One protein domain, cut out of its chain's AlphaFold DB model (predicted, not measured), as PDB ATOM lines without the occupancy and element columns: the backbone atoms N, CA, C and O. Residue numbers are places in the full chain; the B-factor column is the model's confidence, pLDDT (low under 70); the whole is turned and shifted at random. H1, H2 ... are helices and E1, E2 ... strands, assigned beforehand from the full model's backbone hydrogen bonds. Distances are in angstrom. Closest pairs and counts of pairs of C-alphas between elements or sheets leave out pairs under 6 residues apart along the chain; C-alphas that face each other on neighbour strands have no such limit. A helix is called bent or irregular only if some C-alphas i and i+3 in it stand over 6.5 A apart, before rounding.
ATOM      1  N   ALA A  17       2.149  40.744  13.908       87.75
ATOM      2  CA  ALA A  17       1.184  41.778  13.540       87.75
ATOM      3  C   ALA A  17      -0.151  41.167  13.054       87.75
ATOM      4  O   ALA A  17      -1.233  41.628  13.431       87.75
ATOM      5  N   ARG A  18      -0.104  40.047  12.320       89.75
ATOM      6  CA  ARG A  18      -1.315  39.325  11.896       89.75
ATOM      7  C   ARG A  18      -2.093  38.706  13.055       89.75
ATOM      8  O   ARG A  18      -3.317  38.652  12.982       89.75
ATOM      9  N   LEU A  19      -1.435  38.275  14.134       90.12
ATOM     10  CA  LEU A  19      -2.142  37.763  15.316       90.12
ATOM     11  C   LEU A  19      -2.948  38.871  15.996       90.12
ATOM     12  O   LEU A  19      -4.100  38.654  16.367       90.12
ATOM     13  N   LEU A  20      -2.379  40.074  16.101       91.00
ATOM     14  CA  LEU A  20      -3.104  41.233  16.616       91.00
ATOM     15  C   LEU A  20      -4.338  41.534  15.753       91.00
ATOM     16  O   LEU A  20      -5.442  41.685  16.278       91.00
ATOM     17  N   GLY A  21      -4.174  41.552  14.430       91.94
ATOM     18  CA  GLY A  21      -5.290  41.726  13.502       91.94
ATOM     19  C   GLY A  21      -6.354  40.632  13.614       91.94
ATOM     20  O   GLY A  21      -7.545  40.942  13.570       91.94
ATOM     21  N   PHE A  22      -5.951  39.377  13.844       94.31
ATOM     22  CA  PHE A  22      -6.875  38.273  14.097       94.31
ATOM     23  C   PHE A  22      -7.730  38.536  15.336       94.31
ATOM     24  O   PHE A  22      -8.944  38.374  15.263       94.31
ATOM     25  N   PHE A  23      -7.143  38.984  16.451       94.94
ATOM     26  CA  PHE A  23      -7.909  39.283  17.666       94.94
ATOM     27  C   PHE A  23      -8.842  40.482  17.497       94.94
ATOM     28  O   PHE A  23      -9.986  40.421  17.945       94.94
ATOM     29  N   ILE A  24      -8.401  41.536  16.802       94.31
ATOM     30  CA  ILE A  24      -9.258  42.681  16.461       94.31
ATOM     31  C   ILE A  24     -10.463  42.203  15.641       94.31
ATOM     32  O   ILE A  24     -11.616  42.523  15.947       94.31
ATOM     33  N   ALA A  25     -10.212  41.391  14.618       94.88
ATOM     34  CA  ALA A  25     -11.257  40.899  13.743       94.88
ATOM     35  C   ALA A  25     -12.156  39.855  14.436       94.88
ATOM     36  O   ALA A  25     -13.370  39.876  14.238       94.88
ATOM     37  N   LEU A  26     -11.609  39.009  15.311       96.12
ATOM     38  CA  LEU A  26     -12.354  38.070  16.154       96.12
ATOM     39  C   LEU A  26     -13.270  38.809  17.127       96.12
ATOM     40  O   LEU A  26     -14.429  38.424  17.267       96.12
ATOM     41  N   ALA A  27     -12.796  39.885  17.755       95.62
ATOM     42  CA  ALA A  27     -13.621  40.715  18.621       95.62
ATOM     43  C   ALA A  27     -14.774  41.345  17.824       95.62
ATOM     44  O   ALA A  27     -15.936  41.201  18.201       95.62
ATOM     45  N   TYR A  28     -14.477  41.954  16.672       95.69
ATOM     46  CA  TYR A  28     -15.493  42.569  15.819       95.69
ATOM     47  C   TYR A  28     -16.501  41.543  15.279       95.69
ATOM     48  O   TYR A  28     -17.694  41.616  15.575       95.69
ATOM     49  N   PHE A  29     -16.055  40.554  14.503       95.00
ATOM     50  CA  PHE A  29     -16.945  39.586  13.863       95.00
ATOM     51  C   PHE A  29     -17.564  38.604  14.857       95.00
ATOM     52  O   PHE A  29     -18.715  38.207  14.662       95.00
ATOM     53  N   GLY A  30     -16.846  38.215  15.906       93.81
ATOM     54  CA  GLY A  30     -17.346  37.323  16.947       93.81
ATOM     55  C   GLY A  30     -18.457  37.967  17.769       93.81
ATOM     56  O   GLY A  30     -19.509  37.355  17.952       93.81
ATOM     57  N   VAL A  31     -18.301  39.224  18.197       95.06
ATOM     58  CA  VAL A  31     -19.364  39.926  18.932       95.06
ATOM     59  C   VAL A  31     -20.526  40.279  18.002       95.06
ATOM     60  O   VAL A  31     -21.672  39.946  18.305       95.06
ATOM     61  N   MET A  32     -20.251  40.866  16.834       95.19
ATOM     62  CA  MET A  32     -21.294  41.377  15.935       95.19
ATOM     63  C   MET A  32     -22.155  40.276  15.291       95.19
ATOM     64  O   MET A  32     -23.346  40.469  15.060       95.19
ATOM     65  N   ASN A  33     -21.588  39.100  14.994       93.94
ATOM     66  CA  ASN A  33     -22.379  37.980  14.461       93.94
ATOM     67  C   ASN A  33     -23.122  37.186  15.551       93.94
ATOM     68  O   ASN A  33     -23.855  36.255  15.216       93.94
ATOM     69  N   SER A  34     -22.963  37.539  16.830       94.38
ATOM     70  CA  SER A  34     -23.692  36.905  17.930       94.38
ATOM     71  C   SER A  34     -25.077  37.525  18.138       94.38
ATOM     72  O   SER A  34     -25.400  38.595  17.607       94.38
ATOM     73  N   GLY A  35     -25.886  36.883  18.980       91.12
ATOM     74  CA  GLY A  35     -27.182  37.392  19.420       91.12
ATOM     75  C   GLY A  35     -27.129  38.804  20.010       91.12
ATOM     76  O   GLY A  35     -28.090  39.548  19.848       91.12
ATOM     77  N   ARG A  36     -25.987  39.228  20.583       91.25
ATOM     78  CA  ARG A  36     -25.821  40.574  21.167       91.25
ATOM     79  C   ARG A  36     -26.001  41.708  20.164       91.25
ATOM     80  O   ARG A  36     -26.408  42.797  20.542       91.25
ATOM     81  N   CYS A  37     -25.704  41.459  18.892       92.50
ATOM     82  CA  CYS A  37     -25.835  42.453  17.828       92.50
ATOM     83  C   CYS A  37     -26.867  42.032  16.774       92.50
ATOM     84  O   CYS A  37     -26.823  42.517  15.639       92.50
ATOM     85  N   GLY A  38     -27.775  41.118  17.137       90.25
ATOM     86  CA  GLY A  38     -28.817  40.609  16.251       90.25
ATOM     87  C   GLY A  38     -28.294  39.704  15.135       90.25
ATOM     88  O   GLY A  38     -28.983  39.539  14.133       90.25
ATOM     89  N   GLY A  39     -27.083  39.148  15.257       91.75
ATOM     90  CA  GLY A  39     -26.471  38.303  14.228       91.75
ATOM     91  C   GLY A  39     -25.986  39.063  12.990       91.75
ATOM     92  O   GLY A  39     -25.915  38.478  11.906       91.75
ATOM     93  N   GLN A  40     -25.697  40.362  13.107       94.94
ATOM     94  CA  GLN A  40     -25.359  41.223  11.971       94.94
ATOM     95  C   GLN A  40     -24.114  42.063  12.248       94.94
ATOM     96  O   GLN A  40     -24.069  42.826  13.210       94.94
ATOM     97  N   THR A  41     -23.139  41.992  11.339       95.06
ATOM     98  CA  THR A  41     -22.065  42.989  11.226       95.06
ATOM     99  C   THR A  41     -22.564  44.268  10.553       95.06
ATOM    100  O   THR A  41     -23.635  44.253   9.951       95.06
ATOM    101  N   LEU A  42     -21.798  45.366  10.587       94.12
ATOM    102  CA  LEU A  42     -22.195  46.620   9.929       94.12
ATOM    103  C   LEU A  42     -22.478  46.405   8.435       94.12
ATOM    104  O   LEU A  42     -23.545  46.764   7.948       94.12
ATOM    105  N   GLY A  43     -21.583  45.699   7.735       92.56
ATOM    106  CA  GLY A  43     -21.790  45.344   6.328       92.56
ATOM    107  C   GLY A  43     -23.017  44.454   6.103       92.56
ATOM    108  O   GLY A  43     -23.752  44.644   5.143       92.56
ATOM    109  N   LYS A  44     -23.308  43.517   7.015       94.06
ATOM    110  CA  LYS A  44     -24.521  42.689   6.918       94.06
ATOM    111  C   LYS A  44     -25.794  43.490   7.173       94.06
ATOM    112  O   LYS A  44     -26.797  43.204   6.534       94.06
ATOM    113  N   ARG A  45     -25.764  44.487   8.060       93.88
ATOM    114  CA  ARG A  45     -26.899  45.399   8.272       93.88
ATOM    115  C   ARG A  45     -27.204  46.182   7.001       93.88
ATOM    116  O   ARG A  45     -28.359  46.211   6.597       93.88
ATOM    117  N   LEU A  46     -26.169  46.710   6.345       95.69
ATOM    118  CA  LEU A  46     -26.307  47.420   5.072       95.69
ATOM    119  C   LEU A  46     -26.911  46.531   3.973       95.69
ATOM    120  O   LEU A  46     -27.761  46.978   3.216       95.69
ATOM    121  N   LEU A  47     -26.509  45.258   3.917       94.94
ATOM    122  CA  LEU A  47     -27.009  44.288   2.934       94.94
ATOM    123  C   LEU A  47     -28.328  43.609   3.340       94.94
ATOM    124  O   LEU A  47     -28.796  42.720   2.632       94.94
ATOM    125  N   GLY A  48     -28.907  43.949   4.495       94.44
ATOM    126  CA  GLY A  48     -30.106  43.284   5.007       94.44
ATOM    127  C   GLY A  48     -29.915  41.786   5.276       94.44
ATOM    128  O   GLY A  48     -30.853  41.013   5.116       94.44
ATOM    129  N   LEU A  49     -28.715  41.357   5.678       94.00
ATOM    130  CA  LEU A  49     -28.349  39.964   5.962       94.00
ATOM    131  C   LEU A  49     -28.193  39.713   7.463       94.00
ATOM    132  O   LEU A  49     -27.812  40.607   8.215       94.00
ATOM    133  N   ARG A  50     -28.412  38.474   7.904       94.25
ATOM    134  CA  ARG A  50     -28.245  38.035   9.297       94.25
ATOM    135  C   ARG A  50     -27.746  36.598   9.375       94.25
ATOM    136  O   ARG A  50     -28.074  35.775   8.526       94.25
ATOM    137  N   VAL A  51     -26.966  36.292  10.410       93.69
ATOM    138  CA  VAL A  51     -26.561  34.923  10.752       93.69
ATOM    139  C   VAL A  51     -27.542  34.307  11.744       93.69
ATOM    140  O   VAL A  51     -27.834  34.899  12.782       93.69
ATOM    141  N   VAL A  52     -28.023  33.104  11.435       92.88
ATOM    142  CA  VAL A  52     -28.991  32.347  12.240       92.88
ATOM    143  C   VAL A  52     -28.492  30.911  12.435       92.88
ATOM    144  O   VAL A  52     -27.853  30.354  11.545       92.88
ATOM    145  N   GLY A  53     -28.736  30.326  13.609       91.19
ATOM    146  CA  GLY A  53     -28.382  28.944  13.948       91.19
ATOM    147  C   GLY A  53     -29.453  27.908  13.567       91.19
ATOM    148  O   GLY A  53     -30.548  28.243  13.124       91.19
ATOM    149  N   LYS A  54     -29.148  26.620  13.784       80.44
ATOM    150  CA  LYS A  54     -29.996  25.455  13.443       80.44
ATOM    151  C   LYS A  54     -31.366  25.364  14.131       80.44
ATOM    152  O   LYS A  54     -32.227  24.660  13.613       80.44
ATOM    153  N   HIS A  55     -31.588  26.060  15.244       77.19
ATOM    154  CA  HIS A  55     -32.789  25.895  16.082       77.19
ATOM    155  C   HIS A  55     -33.679  27.138  16.123       77.19
ATOM    156  O   HIS A  55     -34.309  27.416  17.136       77.19
ATOM    157  N   GLY A  56     -33.689  27.929  15.051       79.25
ATOM    158  CA  GLY A  56     -34.478  29.158  15.027       79.25
ATOM    159  C   GLY A  56     -34.017  30.198  16.054       79.25
ATOM    160  O   GLY A  56     -34.798  31.041  16.485       79.25
ATOM    161  N   ALA A  57     -32.737  30.141  16.431       89.38
ATOM    162  CA  ALA A  57     -32.103  31.025  17.397       89.38
ATOM    163  C   ALA A  57     -30.871  31.703  16.790       89.38
ATOM    164  O   ALA A  57     -30.239  31.190  15.859       89.38
ATOM    165  N   LEU A  58     -30.512  32.866  17.332       93.00
ATOM    166  CA  LEU A  58     -29.246  33.521  17.016       93.00
ATOM    167  C   LEU A  58     -28.079  32.750  17.643       93.00
ATOM    168  O   LEU A  58     -28.245  32.017  18.616       93.00
ATOM    169  N   LEU A  59     -26.882  32.939  17.091       93.62
ATOM    170  CA  LEU A  59     -25.665  32.348  17.643       93.62
ATOM    171  C   LEU A  59     -25.360  32.927  19.025       93.62
ATOM    172  O   LEU A  59     -25.401  34.145  19.224       93.62
ATOM    173  N   THR A  60     -24.963  32.071  19.963       94.62
ATOM    174  CA  THR A  60     -24.356  32.532  21.217       94.62
ATOM    175  C   THR A  60     -22.982  33.155  20.943       94.62
ATOM    176  O   THR A  60     -22.392  32.953  19.877       94.62
ATOM    177  N   LEU A  61     -22.442  33.925  21.894       94.50
ATOM    178  CA  LEU A  61     -21.107  34.511  21.731       94.50
ATOM    179  C   LEU A  61     -20.030  33.439  21.457       94.50
ATOM    180  O   LEU A  61     -19.307  33.607  20.476       94.50
ATOM    181  N   PRO A  62     -19.933  32.330  22.222       95.25
ATOM    182  CA  PRO A  62     -18.931  31.299  21.949       95.25
ATOM    183  C   PRO A  62     -19.088  30.661  20.568       95.25
ATOM    184  O   PRO A  62     -18.096  30.437  19.879       95.25
ATOM    185  N   GLN A  63     -20.326  30.427  20.119       94.88
ATOM    186  CA  GLN A  63     -20.576  29.898  18.778       94.88
ATOM    187  C   GLN A  63     -20.137  30.889  17.696       94.88
ATOM    188  O   GLN A  63     -19.532  30.498  16.705       94.88
ATOM    189  N   SER A  64     -20.405  32.180  17.878       95.75
ATOM    190  CA  SER A  64     -19.996  33.214  16.926       95.75
ATOM    191  C   SER A  64     -18.470  33.384  16.868       95.75
ATOM    192  O   SER A  64     -17.907  33.507  15.778       95.75
ATOM    193  N   LEU A  65     -17.791  33.313  18.019       96.31
ATOM    194  CA  LEU A  65     -16.328  33.301  18.099       96.31
ATOM    195  C   LEU A  65     -15.752  32.079  17.377       96.31
ATOM    196  O   LEU A  65     -14.915  32.241  16.495       96.31
ATOM    197  N   LEU A  66     -16.256  30.875  17.668       96.56
ATOM    198  CA  LEU A  66     -15.819  29.640  17.010       96.56
ATOM    199  C   LEU A  66     -16.035  29.697  15.493       96.56
ATOM    200  O   LEU A  66     -15.136  29.362  14.723       96.56
ATOM    201  N   ARG A  67     -17.206  30.177  15.058       95.56
ATOM    202  CA  ARG A  67     -17.522  30.392  13.642       95.56
ATOM    203  C   ARG A  67     -16.477  31.290  12.988       95.56
ATOM    204  O   ARG A  67     -15.991  30.967  11.910       95.56
ATOM    205  N   TYR A  68     -16.136  32.416  13.612       96.06
ATOM    206  CA  TYR A  68     -15.129  33.305  13.047       96.06
ATOM    207  C   TYR A  68     -13.739  32.672  13.048       96.06
ATOM    208  O   TYR A  68     -13.067  32.754  12.030       96.06
ATOM    209  N   SER A  69     -13.329  31.984  14.114       95.56
ATOM    210  CA  SER A  69     -12.018  31.325  14.181       95.56
ATOM    211  C   SER A  69     -11.806  30.323  13.045       95.56
ATOM    212  O   SER A  69     -10.752  30.337  12.423       95.56
ATOM    213  N   VAL A  70     -12.814  29.516  12.693       95.06
ATOM    214  CA  VAL A  70     -12.715  28.557  11.571       95.06
ATOM    215  C   VAL A  70     -12.485  29.258  10.226       95.06
ATOM    216  O   VAL A  70     -11.831  28.707   9.347       95.06
ATOM    217  N   LEU A  71     -13.013  30.473  10.055       93.38
ATOM    218  CA  LEU A  71     -12.813  31.283   8.852       93.38
ATOM    219  C   LEU A  71     -11.498  32.080   8.896       93.38
ATOM    220  O   LEU A  71     -10.792  32.169   7.897       93.38
ATOM    221  N   GLY A  72     -11.195  32.682  10.043       92.88
ATOM    222  CA  GLY A  72     -10.088  33.608  10.233       92.88
ATOM    223  C   GLY A  72      -8.745  32.904  10.376       92.88
ATOM    224  O   GLY A  72      -7.774  33.359   9.790       92.88
ATOM    225  N   VAL A  73      -8.665  31.781  11.093       93.31
ATOM    226  CA  VAL A  73      -7.388  31.087  11.338       93.31
ATOM    227  C   VAL A  73      -6.651  30.753  10.032       93.31
ATOM    228  O   VAL A  73      -5.499  31.168   9.916       93.31
ATOM    229  N   PRO A  74      -7.272  30.115   9.015       92.00
ATOM    230  CA  PRO A  74      -6.606  29.877   7.733       92.00
ATOM    231  C   PRO A  74      -6.126  31.169   7.068       92.00
ATOM    232  O   PRO A  74      -5.009  31.218   6.565       92.00
ATOM    233  N   PHE A  75      -6.945  32.225   7.107       90.44
ATOM    234  CA  PHE A  75      -6.665  33.506   6.461       90.44
ATOM    235  C   PHE A  75      -5.508  34.272   7.119       90.44
ATOM    236  O   PHE A  75      -4.624  34.748   6.419       90.44
ATOM    237  N   PHE A  76      -5.480  34.372   8.450       90.44
ATOM    238  CA  PHE A  76      -4.430  35.104   9.170       90.44
ATOM    239  C   PHE A  76      -3.131  34.306   9.306       90.44
ATOM    240  O   PHE A  76      -2.061  34.909   9.400       90.44
ATOM    241  N   LEU A  77      -3.203  32.969   9.313       87.62
ATOM    242  CA  LEU A  77      -2.013  32.122   9.219       87.62
ATOM    243  C   LEU A  77      -1.438  32.112   7.797       87.62
ATOM    244  O   LEU A  77      -0.225  31.976   7.637       87.62
ATOM    245  N   ASN A  78      -2.272  32.271   6.763       83.81
ATOM    246  CA  ASN A  78      -1.789  32.374   5.392       83.81
ATOM    247  C   ASN A  78      -0.903  33.618   5.228       83.81
ATOM    248  O   ASN A  78      -1.276  34.739   5.569       83.81
ATOM    249  N   GLY A  79       0.317  33.400   4.738       70.81
ATOM    250  CA  GLY A  79       1.318  34.445   4.566       70.81
ATOM    251  C   GLY A  79       2.004  34.890   5.854       70.81
ATOM    252  O   GLY A  79       2.941  35.694   5.766       70.81
ATOM    253  N   ALA A  80       1.580  34.421   7.039       72.06
ATOM    254  CA  ALA A  80       2.330  34.646   8.270       72.06
ATOM    255  C   ALA A  80       3.738  34.088   8.062       72.06
ATOM    256  O   ALA A  80       3.898  32.990   7.533       72.06
ATOM    257  N   GLN A  81       4.760  34.864   8.423       65.31
ATOM    258  CA  GLN A  81       6.171  34.512   8.235       65.31
ATOM    259  C   GLN A  81       6.605  33.428   9.247       65.31
ATOM    260  O   GLN A  81       7.608  33.558   9.938       65.31
ATOM    261  N   ILE A  82       5.793  32.381   9.399       55.81
ATOM    262  CA  ILE A  82       5.990  31.264  10.315       55.81
ATOM    263  C   ILE A  82       6.755  30.211   9.510       55.81
ATOM    264  O   ILE A  82       6.214  29.608   8.587       55.81
ATOM    265  N   GLY A  83       8.055  30.111   9.777       52.12
ATOM    266  CA  GLY A  83       9.041  29.575   8.841       52.12
ATOM    267  C   GLY A  83       9.034  28.066   8.555       52.12
ATOM    268  O   GLY A  83       8.451  27.258   9.275       52.12
ATOM    269  N   GLY A  84       9.825  27.733   7.526       54.72
ATOM    270  CA  GLY A  84      10.442  26.430   7.252       54.72
ATOM    271  C   GLY A  84       9.610  25.446   6.425       54.72
ATOM    272  O   GLY A  84       8.535  25.035   6.841       54.72
ATOM    273  N   VAL A  85      10.169  24.981   5.300       52.50
ATOM    274  CA  VAL A  85       9.610  23.940   4.402       52.50
ATOM    275  C   VAL A  85       9.877  22.512   4.922       52.50
ATOM    276  O   VAL A  85       9.824  21.536   4.180       52.50
ATOM    277  N   THR A  86      10.216  22.370   6.205       61.91
ATOM    278  CA  THR A  86      10.646  21.098   6.797       61.91
ATOM    279  C   THR A  86       9.463  20.191   7.142       61.91
ATOM    280  O   THR A  86       8.376  20.658   7.480       61.91
ATOM    281  N   SER A  87       9.671  18.876   7.147       64.88
ATOM    282  CA  SER A  87       8.659  17.870   7.520       64.88
ATOM    283  C   SER A  87       8.455  17.756   9.041       64.88
ATOM    284  O   SER A  87       8.386  16.669   9.602       64.88
ATOM    285  N   THR A  88       8.400  18.879   9.757       79.06
ATOM    286  CA  THR A  88       8.144  18.894  11.206       79.06
ATOM    287  C   THR A  88       6.643  18.689  11.470       79.06
ATOM    288  O   THR A  88       5.842  19.275  10.742       79.06
ATOM    289  N   PRO A  89       6.204  17.966  12.527       84.50
ATOM    290  CA  PRO A  89       4.776  17.762  12.834       84.50
ATOM    291  C   PRO A  89       3.937  19.051  12.867       84.50
ATOM    292  O   PRO A  89       2.801  19.085  12.399       84.50
ATOM    293  N   ARG A  90       4.530  20.157  13.335       85.62
ATOM    294  CA  ARG A  90       3.941  21.505  13.284       85.62
ATOM    295  C   ARG A  90       3.513  21.915  11.869       85.62
ATOM    296  O   ARG A  90       2.447  22.499  11.701       85.62
ATOM    297  N   ASN A  91       4.320  21.607  10.857       82.94
ATOM    298  CA  ASN A  91       4.083  22.018   9.475       82.94
ATOM    299  C   ASN A  91       2.948  21.220   8.821       82.94
ATOM    300  O   ASN A  91       2.240  21.770   7.984       82.94
ATOM    301  N   TYR A  92       2.687  19.988   9.269       88.25
ATOM    302  CA  TYR A  92       1.477  19.245   8.898       88.25
ATOM    303  C   TYR A  92       0.212  19.938   9.408       88.25
ATOM    304  O   TYR A  92      -0.732  20.139   8.644       88.25
ATOM    305  N   VAL A  93       0.213  20.382  10.670       90.12
ATOM    306  CA  VAL A  93      -0.914  21.132  11.251       90.12
ATOM    307  C   VAL A  93      -1.106  22.472  10.538       90.12
ATOM    308  O   VAL A  93      -2.225  22.807  10.158       90.12
ATOM    309  N   LEU A  94      -0.025  23.223  10.301       88.56
ATOM    310  CA  LEU A  94      -0.091  24.497   9.579       88.56
ATOM    311  C   LEU A  94      -0.575  24.311   8.137       88.56
ATOM    312  O   LEU A  94      -1.443  25.060   7.697       88.56
ATOM    313  N   SER A  95      -0.082  23.296   7.422       88.81
ATOM    314  CA  SER A  95      -0.517  22.996   6.054       88.81
ATOM    315  C   SER A  95      -2.006  22.657   5.998       88.81
ATOM    316  O   SER A  95      -2.745  23.193   5.170       88.81
ATOM    317  N   LEU A  96      -2.480  21.830   6.932       91.56
ATOM    318  CA  LEU A  96      -3.891  21.479   7.042       91.56
ATOM    319  C   LEU A  96      -4.769  22.706   7.332       91.56
ATOM    320  O   LEU A  96      -5.796  22.896   6.681       91.56
ATOM    321  N   LEU A  97      -4.371  23.552   8.286       91.88
ATOM    322  CA  LEU A  97      -5.127  24.753   8.646       91.88
ATOM    323  C   LEU A  97      -5.138  25.779   7.511       91.88
ATOM    324  O   LEU A  97      -6.196  26.309   7.185       91.88
ATOM    325  N   ILE A  98      -3.984  26.046   6.898       90.62
ATOM    326  CA  ILE A  98      -3.834  27.067   5.860       90.62
ATOM    327  C   ILE A  98      -4.408  26.562   4.538       90.62
ATOM    328  O   ILE A  98      -5.390  27.119   4.054       90.62
ATOM    329  N   PHE A  99      -3.828  25.515   3.946       90.56
ATOM    330  CA  PHE A  99      -4.235  25.035   2.624       90.56
ATOM    331  C   PHE A  99      -5.550  24.268   2.691       90.56
ATOM    332  O   PHE A  99      -6.465  24.573   1.928       90.56
ATOM    333  N   GLY A 100      -5.687  23.329   3.630       92.44
ATOM    334  CA  GLY A 100      -6.913  22.541   3.779       92.44
ATOM    335  C   GLY A 100      -8.114  23.422   4.123       92.44
ATOM    336  O   GLY A 100      -9.127  23.396   3.422       92.44
ATOM    337  N   GLY A 101      -7.968  24.278   5.139       92.88
ATOM    338  CA  GLY A 101      -8.994  25.241   5.537       92.88
ATOM    339  C   GLY A 101      -9.382  26.198   4.407       92.88
ATOM    340  O   GLY A 101     -10.567  26.316   4.084       92.88
ATOM    341  N   THR A 102      -8.405  26.841   3.759       92.94
ATOM    342  CA  THR A 102      -8.673  27.815   2.685       92.94
ATOM    343  C   THR A 102      -9.319  27.157   1.467       92.94
ATOM    344  O   THR A 102     -10.351  27.639   0.996       92.94
ATOM    345  N   LEU A 103      -8.781  26.033   0.977       94.31
ATOM    346  CA  LEU A 103      -9.334  25.333  -0.189       94.31
ATOM    347  C   LEU A 103     -10.747  24.812   0.084       94.31
ATOM    348  O   LEU A 103     -11.623  24.967  -0.765       94.31
ATOM    349  N   ALA A 104     -11.005  24.259   1.273       94.81
ATOM    350  CA  ALA A 104     -12.340  23.812   1.659       94.81
ATOM    351  C   ALA A 104     -13.345  24.976   1.709       94.81
ATOM    352  O   ALA A 104     -14.468  24.852   1.213       94.81
ATOM    353  N   ILE A 105     -12.944  26.117   2.278       93.50
ATOM    354  CA  ILE A 105     -13.784  27.316   2.355       93.50
ATOM    355  C   ILE A 105     -14.110  27.840   0.952       93.50
ATOM    356  O   ILE A 105     -15.287  28.074   0.661       93.50
ATOM    357  N   LEU A 106     -13.101  27.985   0.086       94.31
ATOM    358  CA  LEU A 106     -13.263  28.449  -1.295       94.31
ATOM    359  C   LEU A 106     -14.137  27.492  -2.111       94.31
ATOM    360  O   LEU A 106     -15.093  27.929  -2.752       94.31
ATOM    361  N   TYR A 107     -13.873  26.186  -2.033       95.38
ATOM    362  CA  TYR A 107     -14.669  25.167  -2.710       95.38
ATOM    363  C   TYR A 107     -16.146  25.249  -2.305       95.38
ATOM    364  O   TYR A 107     -17.027  25.322  -3.162       95.38
ATOM    365  N   LEU A 108     -16.442  25.297  -1.001       94.44
ATOM    366  CA  LEU A 108     -17.825  25.389  -0.535       94.44
ATOM    367  C   LEU A 108     -18.486  26.710  -0.946       94.44
ATOM    368  O   LEU A 108     -19.666  26.702  -1.284       94.44
ATOM    369  N   TYR A 109     -17.756  27.825  -0.987       91.75
ATOM    370  CA  TYR A 109     -18.313  29.084  -1.492       91.75
ATOM    371  C   TYR A 109     -18.714  29.009  -2.969       91.75
ATOM    372  O   TYR A 109     -19.762  29.536  -3.342       91.75
ATOM    373  N   VAL A 110     -17.910  28.343  -3.800       93.81
ATOM    374  CA  VAL A 110     -18.141  28.262  -5.250       93.81
ATOM    375  C   VAL A 110     -19.197  27.211  -5.603       93.81
ATOM    376  O   VAL A 110     -20.091  27.487  -6.411       93.81
ATOM    377  N   PHE A 111     -19.110  26.022  -4.997       94.25
ATOM    378  CA  PHE A 111     -19.869  24.840  -5.413       94.25
ATOM    379  C   PHE A 111     -21.085  24.531  -4.532       94.25
ATOM    380  O   PHE A 111     -22.075  24.010  -5.046       94.25
ATOM    381  N   ASN A 112     -21.091  24.892  -3.241       92.50
ATOM    382  CA  ASN A 112     -22.256  24.673  -2.368       92.50
ATOM    383  C   ASN A 112     -23.298  25.802  -2.510       92.50
ATOM    384  O   ASN A 112     -23.680  26.463  -1.541       92.50
ATOM    385  N   ARG A 113     -23.776  26.035  -3.739       84.75
ATOM    386  CA  ARG A 113     -24.674  27.161  -4.065       84.75
ATOM    387  C   ARG A 113     -26.080  27.031  -3.486       84.75
ATOM    388  O   ARG A 113     -26.696  28.047  -3.191       84.75
ATOM    389  N   GLN A 114     -26.580  25.807  -3.311       78.81
ATOM    390  CA  GLN A 114     -27.931  25.570  -2.785       78.81
ATOM    391  C   GLN A 114     -28.016  25.903  -1.291       78.81
ATOM    392  O   GLN A 114     -28.894  26.647  -0.870       78.81
ATOM    393  N   GLY A 115     -27.072  25.390  -0.492       78.38
ATOM    394  CA  GLY A 115     -27.048  25.635   0.949       78.38
ATOM    395  C   GLY A 115     -26.372  26.948   1.350       78.38
ATOM    396  O   GLY A 115     -26.659  27.447   2.430       78.38
ATOM    397  N   ARG A 116     -25.467  27.492   0.516       85.75
ATOM    398  CA  ARG A 116     -24.632  28.690   0.780       85.75
ATOM    399  C   ARG A 116     -23.928  28.667   2.146       85.75
ATOM    400  O   ARG A 116     -23.672  29.711   2.737       85.75
ATOM    401  N   ARG A 117     -23.615  27.466   2.645       91.12
ATOM    402  CA  ARG A 117     -22.919  27.231   3.918       91.12
ATOM    403  C   ARG A 117     -21.490  26.801   3.636       91.12
ATOM    404  O   ARG A 117     -21.271  25.836   2.903       91.12
ATOM    405  N   SER A 118     -20.534  27.504   4.226       93.25
ATOM    406  CA  SER A 118     -19.115  27.144   4.160       93.25
ATOM    407  C   SER A 118     -18.674  26.417   5.438       93.25
ATOM    408  O   SER A 118     -19.485  26.162   6.329       93.25
ATOM    409  N   LEU A 119     -17.394  26.061   5.543       93.44
ATOM    410  CA  LEU A 119     -16.837  25.254   6.633       93.44
ATOM    411  C   LEU A 119     -17.199  25.818   8.017       93.44
ATOM    412  O   LEU A 119     -17.706  25.103   8.877       93.44
ATOM    413  N   HIS A 120     -17.034  27.126   8.195       94.50
ATOM    414  CA  HIS A 120     -17.357  27.812   9.444       94.50
ATOM    415  C   HIS A 120     -18.847  27.745   9.816       94.50
ATOM    416  O   HIS A 120     -19.181  27.659  10.994       94.50
ATOM    417  N   ASP A 121     -19.746  27.740   8.829       93.06
ATOM    418  CA  ASP A 121     -21.188  27.577   9.034       93.06
ATOM    419  C   ASP A 121     -21.575  26.130   9.349       93.06
ATOM    420  O   ASP A 121     -22.574  25.865  10.026       93.06
ATOM    421  N   LEU A 122     -20.804  25.166   8.845       92.94
ATOM    422  CA  LEU A 122     -21.015  23.752   9.125       92.94
ATOM    423  C   LEU A 122     -20.654  23.414  10.568       92.94
ATOM    424  O   LEU A 122     -21.472  22.781  11.236       92.94
ATOM    425  N   VAL A 123     -19.506  23.909  11.041       93.38
ATOM    426  CA  VAL A 123     -18.991  23.669  12.399       93.38
ATOM    427  C   VAL A 123     -19.984  24.114  13.469       93.38
ATOM    428  O   VAL A 123     -20.283  23.350  14.382       93.38
ATOM    429  N   VAL A 124     -20.550  25.317  13.345       93.19
ATOM    430  CA  VAL A 124     -21.472  25.852  14.367       93.19
ATOM    431  C   VAL A 124     -22.944  25.645  14.030       93.19
ATOM    432  O   VAL A 124     -23.824  26.010  14.806       93.19
ATOM    433  N   GLY A 125     -23.241  25.081  12.859       91.06
ATOM    434  CA  GLY A 125     -24.615  24.918  12.412       91.06
ATOM    435  C   GLY A 125     -25.326  26.243  12.127       91.06
ATOM    436  O   GLY A 125     -26.495  26.379  12.476       91.06
ATOM    437  N   SER A 126     -24.646  27.212  11.518       92.62
ATOM    438  CA  SER A 126     -25.250  28.485  11.118       92.62
ATOM    439  C   SER A 126     -25.566  28.557   9.629       92.62
ATOM    440  O   SER A 126     -25.058  27.770   8.830       92.62
ATOM    441  N   SER A 127     -26.393  29.535   9.275       92.44
ATOM    442  CA  SER A 127     -26.698  29.965   7.914       92.44
ATOM    443  C   SER A 127     -26.808  31.485   7.862       92.44
ATOM    444  O   SER A 127     -27.159  32.125   8.855       92.44
ATOM    445  N   VAL A 128     -26.543  32.064   6.693       91.88
ATOM    446  CA  VAL A 128     -26.803  33.482   6.421       91.88
ATOM    447  C   VAL A 128     -28.118  33.602   5.656       91.88
ATOM    448  O   VAL A 128     -28.285  32.965   4.620       91.88
ATOM    449  N   VAL A 129     -29.043  34.405   6.174       92.06
ATOM    450  CA  VAL A 129     -30.379  34.636   5.604       92.06
ATOM    451  C   VAL A 129     -30.665  36.133   5.492       92.06
ATOM    452  O   VAL A 129     -29.957  36.950   6.086       92.06
ATOM    453  N   MET A 130     -31.716  36.502   4.759       92.88
ATOM    454  CA  MET A 130     -32.233  37.874   4.770       92.88
ATOM    455  C   MET A 130     -32.768  38.218   6.163       92.88
ATOM    456  O   MET A 130     -33.457  37.414   6.784       92.88
ATOM    457  N   ALA A 131     -32.476  39.419   6.653       92.00
ATOM    458  CA  ALA A 131     -32.818  39.876   7.999       92.00
ATOM    459  C   ALA A 131     -34.331  39.982   8.245       92.00
ATOM    460  O   ALA A 131     -34.765  39.919   9.392       92.00
ATOM    461  N   GLN A 132     -35.111  40.115   7.170       90.44
ATOM    462  CA  GLN A 132     -36.574  40.092   7.183       90.44
ATOM    463  C   GLN A 132     -37.136  38.689   7.470       90.44
ATOM    464  O   GLN A 132     -38.270  38.567   7.919       90.44
ATOM    465  N   CYS A 133     -36.358  37.627   7.226       87.25
ATOM    466  CA  CYS A 133     -36.780  36.262   7.507       87.25
ATOM    467  C   CYS A 133     -36.856  36.049   9.031       87.25
ATOM    468  O   CYS A 133     -35.846  36.247   9.722       87.25
ATOM    469  N   PRO A 134     -38.016  35.635   9.576       88.31
ATOM    470  CA  PRO A 134     -38.141  35.336  10.994       88.31
ATOM    471  C   PRO A 134     -37.144  34.257  11.406       88.31
ATOM    472  O   PRO A 134     -37.057  33.210  10.767       88.31
ATOM    473  N   VAL A 135     -36.418  34.485  12.501       87.50
ATOM    474  CA  VAL A 135     -35.363  33.566  12.964       87.50
ATOM    475  C   VAL A 135     -35.927  32.154  13.167       87.50
ATOM    476  O   VAL A 135     -35.333  31.192  12.692       87.50
ATOM    477  N   ALA A 136     -37.120  32.041  13.761       87.19
ATOM    478  CA  ALA A 136     -37.814  30.775  14.002       87.19
ATOM    479  C   ALA A 136     -38.180  29.992  12.723       87.19
ATOM    480  O   ALA A 136     -38.304  28.769  12.771       87.19
ATOM    481  N   ALA A 137     -38.326  30.671  11.580       84.69
ATOM    482  CA  ALA A 137     -38.667  30.046  10.302       84.69
ATOM    483  C   ALA A 137     -37.439  29.475   9.567       84.69
ATOM    484  O   ALA A 137     -37.580  28.750   8.581       84.69
ATOM    485  N   VAL A 138     -36.221  29.781  10.027       85.19
ATOM    486  CA  VAL A 138     -34.993  29.365   9.349       85.19
ATOM    487  C   VAL A 138     -34.718  27.882   9.584       85.19
ATOM    488  O   VAL A 138     -34.470  27.434  10.703       85.19
ATOM    489  N   ARG A 139     -34.665  27.120   8.488       82.94
ATOM    490  CA  ARG A 139     -34.203  25.727   8.458       82.94
ATOM    491  C   ARG A 139     -32.920  25.643   7.624       82.94
ATOM    492  O   ARG A 139     -32.991  25.736   6.398       82.94
ATOM    493  N   PRO A 140     -31.728  25.499   8.236       82.44
ATOM    494  CA  PRO A 140     -30.493  25.340   7.474       82.44
ATOM    495  C   PRO A 140     -30.537  24.101   6.586       82.44
ATOM    496  O   PRO A 140     -30.705  22.989   7.084       82.44
ATOM    497  N   MET A 141     -30.315  24.278   5.283       83.88
ATOM    498  CA  MET A 141     -30.207  23.133   4.386       83.88
ATOM    499  C   MET A 141     -28.989  22.269   4.758       83.88
ATOM    500  O   MET A 141     -27.914  22.807   5.093       83.88
ATOM    501  N   PRO A 142     -29.129  20.933   4.716       85.75
ATOM    502  CA  PRO A 142     -27.996  20.037   4.858       85.75
ATOM    503  C   PRO A 142     -27.059  20.190   3.657       85.75
ATOM    504  O   PRO A 142     -27.481  20.473   2.537       85.75
ATOM    505  N   VAL A 143     -25.764  19.993   3.892       89.31
ATOM    506  CA  VAL A 143     -24.776  19.964   2.810       89.31
ATOM    507  C   VAL A 143     -24.767  18.573   2.191       89.31
ATOM    508  O   VAL A 143     -24.785  17.570   2.904       89.31
ATOM    509  N   LYS A 144     -24.751  18.510   0.856       90.81
ATOM    510  CA  LYS A 144     -24.695  17.240   0.124       90.81
ATOM    511  C   LYS A 144     -23.437  16.464   0.504       90.81
ATOM    512  O   LYS A 144     -22.354  17.041   0.589       90.81
ATOM    513  N   ARG A 145     -23.570  15.139   0.641       92.19
ATOM    514  CA  ARG A 145     -22.454  14.238   0.990       92.19
ATOM    515  C   ARG A 145     -21.264  14.384   0.041       92.19
ATOM    516  O   ARG A 145     -20.133  14.365   0.502       92.19
ATOM    517  N   VAL A 146     -21.516  14.638  -1.246       93.50
ATOM    518  CA  VAL A 146     -20.467  14.889  -2.250       93.50
ATOM    519  C   VAL A 146     -19.548  16.041  -1.834       93.50
ATOM    520  O   VAL A 146     -18.334  15.886  -1.867       93.50
ATOM    521  N   HIS A 147     -20.091  17.170  -1.368       94.50
ATOM    522  CA  HIS A 147     -19.259  18.293  -0.929       94.50
ATOM    523  C   HIS A 147     -18.440  17.954   0.321       94.50
ATOM    524  O   HIS A 147     -17.309  18.411   0.438       94.50
ATOM    525  N   LEU A 148     -18.985  17.144   1.235       93.44
ATOM    526  CA  LEU A 148     -18.251  16.688   2.419       93.44
ATOM    527  C   LEU A 148     -17.093  15.759   2.037       93.44
ATOM    528  O   LEU A 148     -16.005  15.902   2.585       93.44
ATOM    529  N   ILE A 149     -17.307  14.864   1.068       95.88
ATOM    530  CA  ILE A 149     -16.256  13.992   0.527       95.88
ATOM    531  C   ILE A 149     -15.159  14.837  -0.122       95.88
ATOM    532  O   ILE A 149     -13.988  14.651   0.192       95.88
ATOM    533  N   VAL A 150     -15.517  15.808  -0.967       96.19
ATOM    534  CA  VAL A 150     -14.525  16.681  -1.614       96.19
ATOM    535  C   VAL A 150     -13.730  17.479  -0.580       96.19
ATOM    536  O   VAL A 150     -12.509  17.540  -0.669       96.19
ATOM    537  N   VAL A 151     -14.386  18.036   0.442       95.56
ATOM    538  CA  VAL A 151     -13.692  18.715   1.547       95.56
ATOM    539  C   VAL A 151     -12.740  17.761   2.272       95.56
ATOM    540  O   VAL A 151     -11.603  18.140   2.528       95.56
ATOM    541  N   ALA A 152     -13.157  16.526   2.563       95.56
ATOM    542  CA  ALA A 152     -12.293  15.535   3.202       95.56
ATOM    543  C   ALA A 152     -11.063  15.199   2.340       95.56
ATOM    544  O   ALA A 152      -9.950  15.153   2.862       95.56
ATOM    545  N   VAL A 153     -11.240  15.045   1.025       96.50
ATOM    546  CA  VAL A 153     -10.139  14.815   0.076       96.50
ATOM    547  C   VAL A 153      -9.183  16.009   0.035       96.50
ATOM    548  O   VAL A 153      -7.975  15.815   0.113       96.50
ATOM    549  N   LEU A 154      -9.696  17.243  -0.023       95.81
ATOM    550  CA  LEU A 154      -8.867  18.456   0.002       95.81
ATOM    551  C   LEU A 154      -8.064  18.573   1.304       95.81
ATOM    552  O   LEU A 154      -6.886  18.921   1.272       95.81
ATOM    553  N   MET A 155      -8.682  18.252   2.443       94.56
ATOM    554  CA  MET A 155      -8.015  18.244   3.747       94.56
ATOM    555  C   MET A 155      -6.917  17.173   3.806       94.56
ATOM    556  O   MET A 155      -5.810  17.463   4.257       94.56
ATOM    557  N   ALA A 156      -7.185  15.964   3.305       94.56
ATOM    558  CA  ALA A 156      -6.198  14.888   3.242       94.56
ATOM    559  C   ALA A 156      -5.020  15.240   2.315       94.56
ATOM    560  O   ALA A 156      -3.863  15.065   2.696       94.56
ATOM    561  N   ALA A 157      -5.299  15.808   1.138       93.44
ATOM    562  CA  ALA A 157      -4.270  16.276   0.215       93.44
ATOM    563  C   ALA A 157      -3.404  17.378   0.848       93.44
ATOM    564  O   ALA A 157      -2.179  17.310   0.789       93.44
ATOM    565  N   ALA A 158      -4.024  18.352   1.525       91.44
ATOM    566  CA  ALA A 158      -3.306  19.411   2.230       91.44
ATOM    567  C   ALA A 158      -2.443  18.883   3.387       91.44
ATOM    568  O   ALA A 158      -1.337  19.378   3.604       91.44
ATOM    569  N   ALA A 159      -2.910  17.865   4.115       90.62
ATOM    570  CA  ALA A 159      -2.120  17.206   5.150       90.62
ATOM    571  C   ALA A 159      -0.910  16.460   4.566       90.62
ATOM    572  O   ALA A 159       0.133  16.408   5.205       90.62
ATOM    573  N   ALA A 160      -1.014  15.915   3.354       89.38
ATOM    574  CA  ALA A 160       0.092  15.209   2.713       89.38
ATOM    575  C   ALA A 160       1.159  16.148   2.113       89.38
ATOM    576  O   ALA A 160       2.293  15.715   1.918       89.38
ATOM    577  N   LEU A 161       0.835  17.427   1.856       86.06
ATOM    578  CA  LEU A 161       1.739  18.388   1.203       86.06
ATOM    579  C   LEU A 161       3.155  18.439   1.813       86.06
ATOM    580  O   LEU A 161       4.103  18.327   1.035       86.06
ATOM    581  N   PRO A 162       3.350  18.543   3.147       85.75
ATOM    582  CA  PRO A 162       4.693  18.639   3.717       85.75
ATOM    583  C   PRO A 162       5.571  17.414   3.450       85.75
ATOM    584  O   PRO A 162       6.783  17.558   3.325       85.75
ATOM    585  N   ALA A 163       4.976  16.222   3.315       84.69
ATOM    586  CA  ALA A 163       5.723  15.009   2.985       84.69
ATOM    587  C   ALA A 163       6.334  15.099   1.578       84.69
ATOM    588  O   ALA A 163       7.489  14.728   1.381       84.69
ATOM    589  N   PHE A 164       5.585  15.647   0.617       80.06
ATOM    590  CA  PHE A 164       6.077  15.870  -0.741       80.06
ATOM    591  C   PHE A 164       7.090  17.017  -0.793       80.06
ATOM    592  O   PHE A 164       8.158  16.868  -1.379       80.06
ATOM    593  N   THR A 165       6.801  18.157  -0.155       76.19
ATOM    594  CA  THR A 165       7.711  19.314  -0.197       76.19
ATOM    595  C   THR A 165       9.015  19.062   0.553       76.19
ATOM    596  O   THR A 165      10.051  19.561   0.127       76.19
ATOM    597  N   GLY A 166       8.993  18.263   1.625       71.69
ATOM    598  CA  GLY A 166      10.200  17.853   2.339       71.69
ATOM    599  C   GLY A 166      11.160  17.052   1.457       71.69
ATOM    600  O   GLY A 166      12.349  17.346   1.430       71.69
ATOM    601  N   GLN A 167      10.640  16.120   0.650       72.38
ATOM    602  CA  GLN A 167      11.450  15.371  -0.321       72.38
ATOM    603  C   GLN A 167      12.054  16.278  -1.405       72.38
ATOM    604  O   GLN A 167      13.173  16.049  -1.861       72.38
ATOM    605  N   LEU A 168      11.336  17.328  -1.827       70.12
ATOM    606  CA  LEU A 168      11.882  18.322  -2.758       70.12
ATOM    607  C   LEU A 168      12.963  19.196  -2.105       70.12
ATOM    608  O   LEU A 168      13.931  19.547  -2.778       70.12
ATOM    609  N   ALA A 169      12.818  19.518  -0.816       65.25
ATOM    610  CA  ALA A 169      13.766  20.339  -0.064       65.25
ATOM    611  C   ALA A 169      15.124  19.647   0.166       65.25
ATOM    612  O   ALA A 169      16.128  20.321   0.377       65.25
ATOM    613  N   GLU A 170      15.175  18.313   0.096       68.44
ATOM    614  CA  GLU A 170      16.420  17.540   0.199       68.44
ATOM    615  C   GLU A 170      17.255  17.534  -1.090       68.44
ATOM    616  O   GLU A 170      18.415  17.107  -1.064       68.44
ATOM    617  N   ARG A 171      16.713  18.035  -2.211       72.62
ATOM    618  CA  ARG A 171      17.482  18.212  -3.449       72.62
ATOM    619  C   ARG A 171      18.546  19.288  -3.255       72.62
ATOM    620  O   ARG A 171      18.279  20.321  -2.645       72.62
TER     621      ARG A 171
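What this domain is: This is residues 17 to 171 of the 284 residues of the protein "RDD domain-containing protein" of Xanthomonas manihotis (UniProt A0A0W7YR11). A small two-stranded sheet, E1 and E2, sits at one end of an elongated slab of helices made of two side-by-side pairs, H1 with H3 and H4 with H6a. The pairs join where residues 70 to 77 of H3 pack on H4, about perpendicular; short H5 packs on both beside the sheet, and H6b makes the far end. The printed part has 155 residues, with six named helices and two antiparallel strands in the order H1, H2, E1, H3, H4, H5, E2, H6. It is mostly helix and compact, with a radius of gyration of the C-alphas of 17.3 A and spans of 60 by 37 by 23 A.

Where its parts are: E1 is residues 49 to 53, 13.6 A long, and E2 is residues 126 to 130, 13.3 A. H5 is residues 119 to 124, and H2 is residues 42 to 46. H3, residues 61 to 77, measures 23.0 A and has a kink of 39 degrees near residue 71; it is neither bent nor irregular, but only just, with C-alphas 71 and 74 6.5 A apart. H1, residues 17 to 32, measures 22.6 A from C-alpha 17 at (1.184, 41.778, 13.540). H4, residues 89 to 111, measures 31.5 A. H6, residues 145 to 169, was assigned as one helix by its hydrogen bonds but is bent: C-alphas 159 and 162 are 7.1 A apart. Its arms are H6a, residues 145 to 159, 21.0 A long, and H6b, residues 162 to 169, ending at C-alpha 169 (13.766, 20.339, -0.064).

How they stand to each other: E1 and E2 are antiparallel neighbours at 146 degrees, with N 50 and O 129 at 2.8 A and N 127 and O 52 at 2.8 A, within hydrogen-bond range. The closest C-alphas of H2 and E1, Lys 44 and Arg 50, are 6.4 A apart. H5 touches H3, closest at the C-alphas of Arg 67 and His 120, 4.9 A. H5 touches residues 101 to 108 of H4, closest at Ile 105 and Leu 119, C-alphas 5.6 A apart. H3 touches H4 with residues 70 to 77 alone, about perpendicular at 74 degrees, closest at the C-alphas of Pro 74 and Ile 98, 4.4 A. H1 touches H3 at a shallow tilt of 29 degrees, opposite ways; the C-alphas of Gly 30 and Leu 65 are closest, 4.3 A. H4 touches H6a at a shallow tilt of 31 degrees, opposite ways, closest at the C-alphas of Gly 100 and Met 155, 4.4 A. H4, with residues 91 to 95 alone, and H6b only just touch, with 3 pairs of C-alphas within 8 A, closest at Tyr 92 and Pro 162, 6.1 A. Every O i to N i+4 pair is within hydrogen-bond range in H1, H2, H4 and H6a; H3 has 10 of 13, H5 1 of 2 and H6b 3 of 4.

The domain as a whole: The two C-alphas farthest apart, of Pro 134 and Arg 171, are 60.0 A apart. The printed part has no cut. The links H3 to H4 and E2 to H6 are long. Mean pLDDT of the printed part is 88.7; residues 81 to 87 and 169 to 170 are under 70.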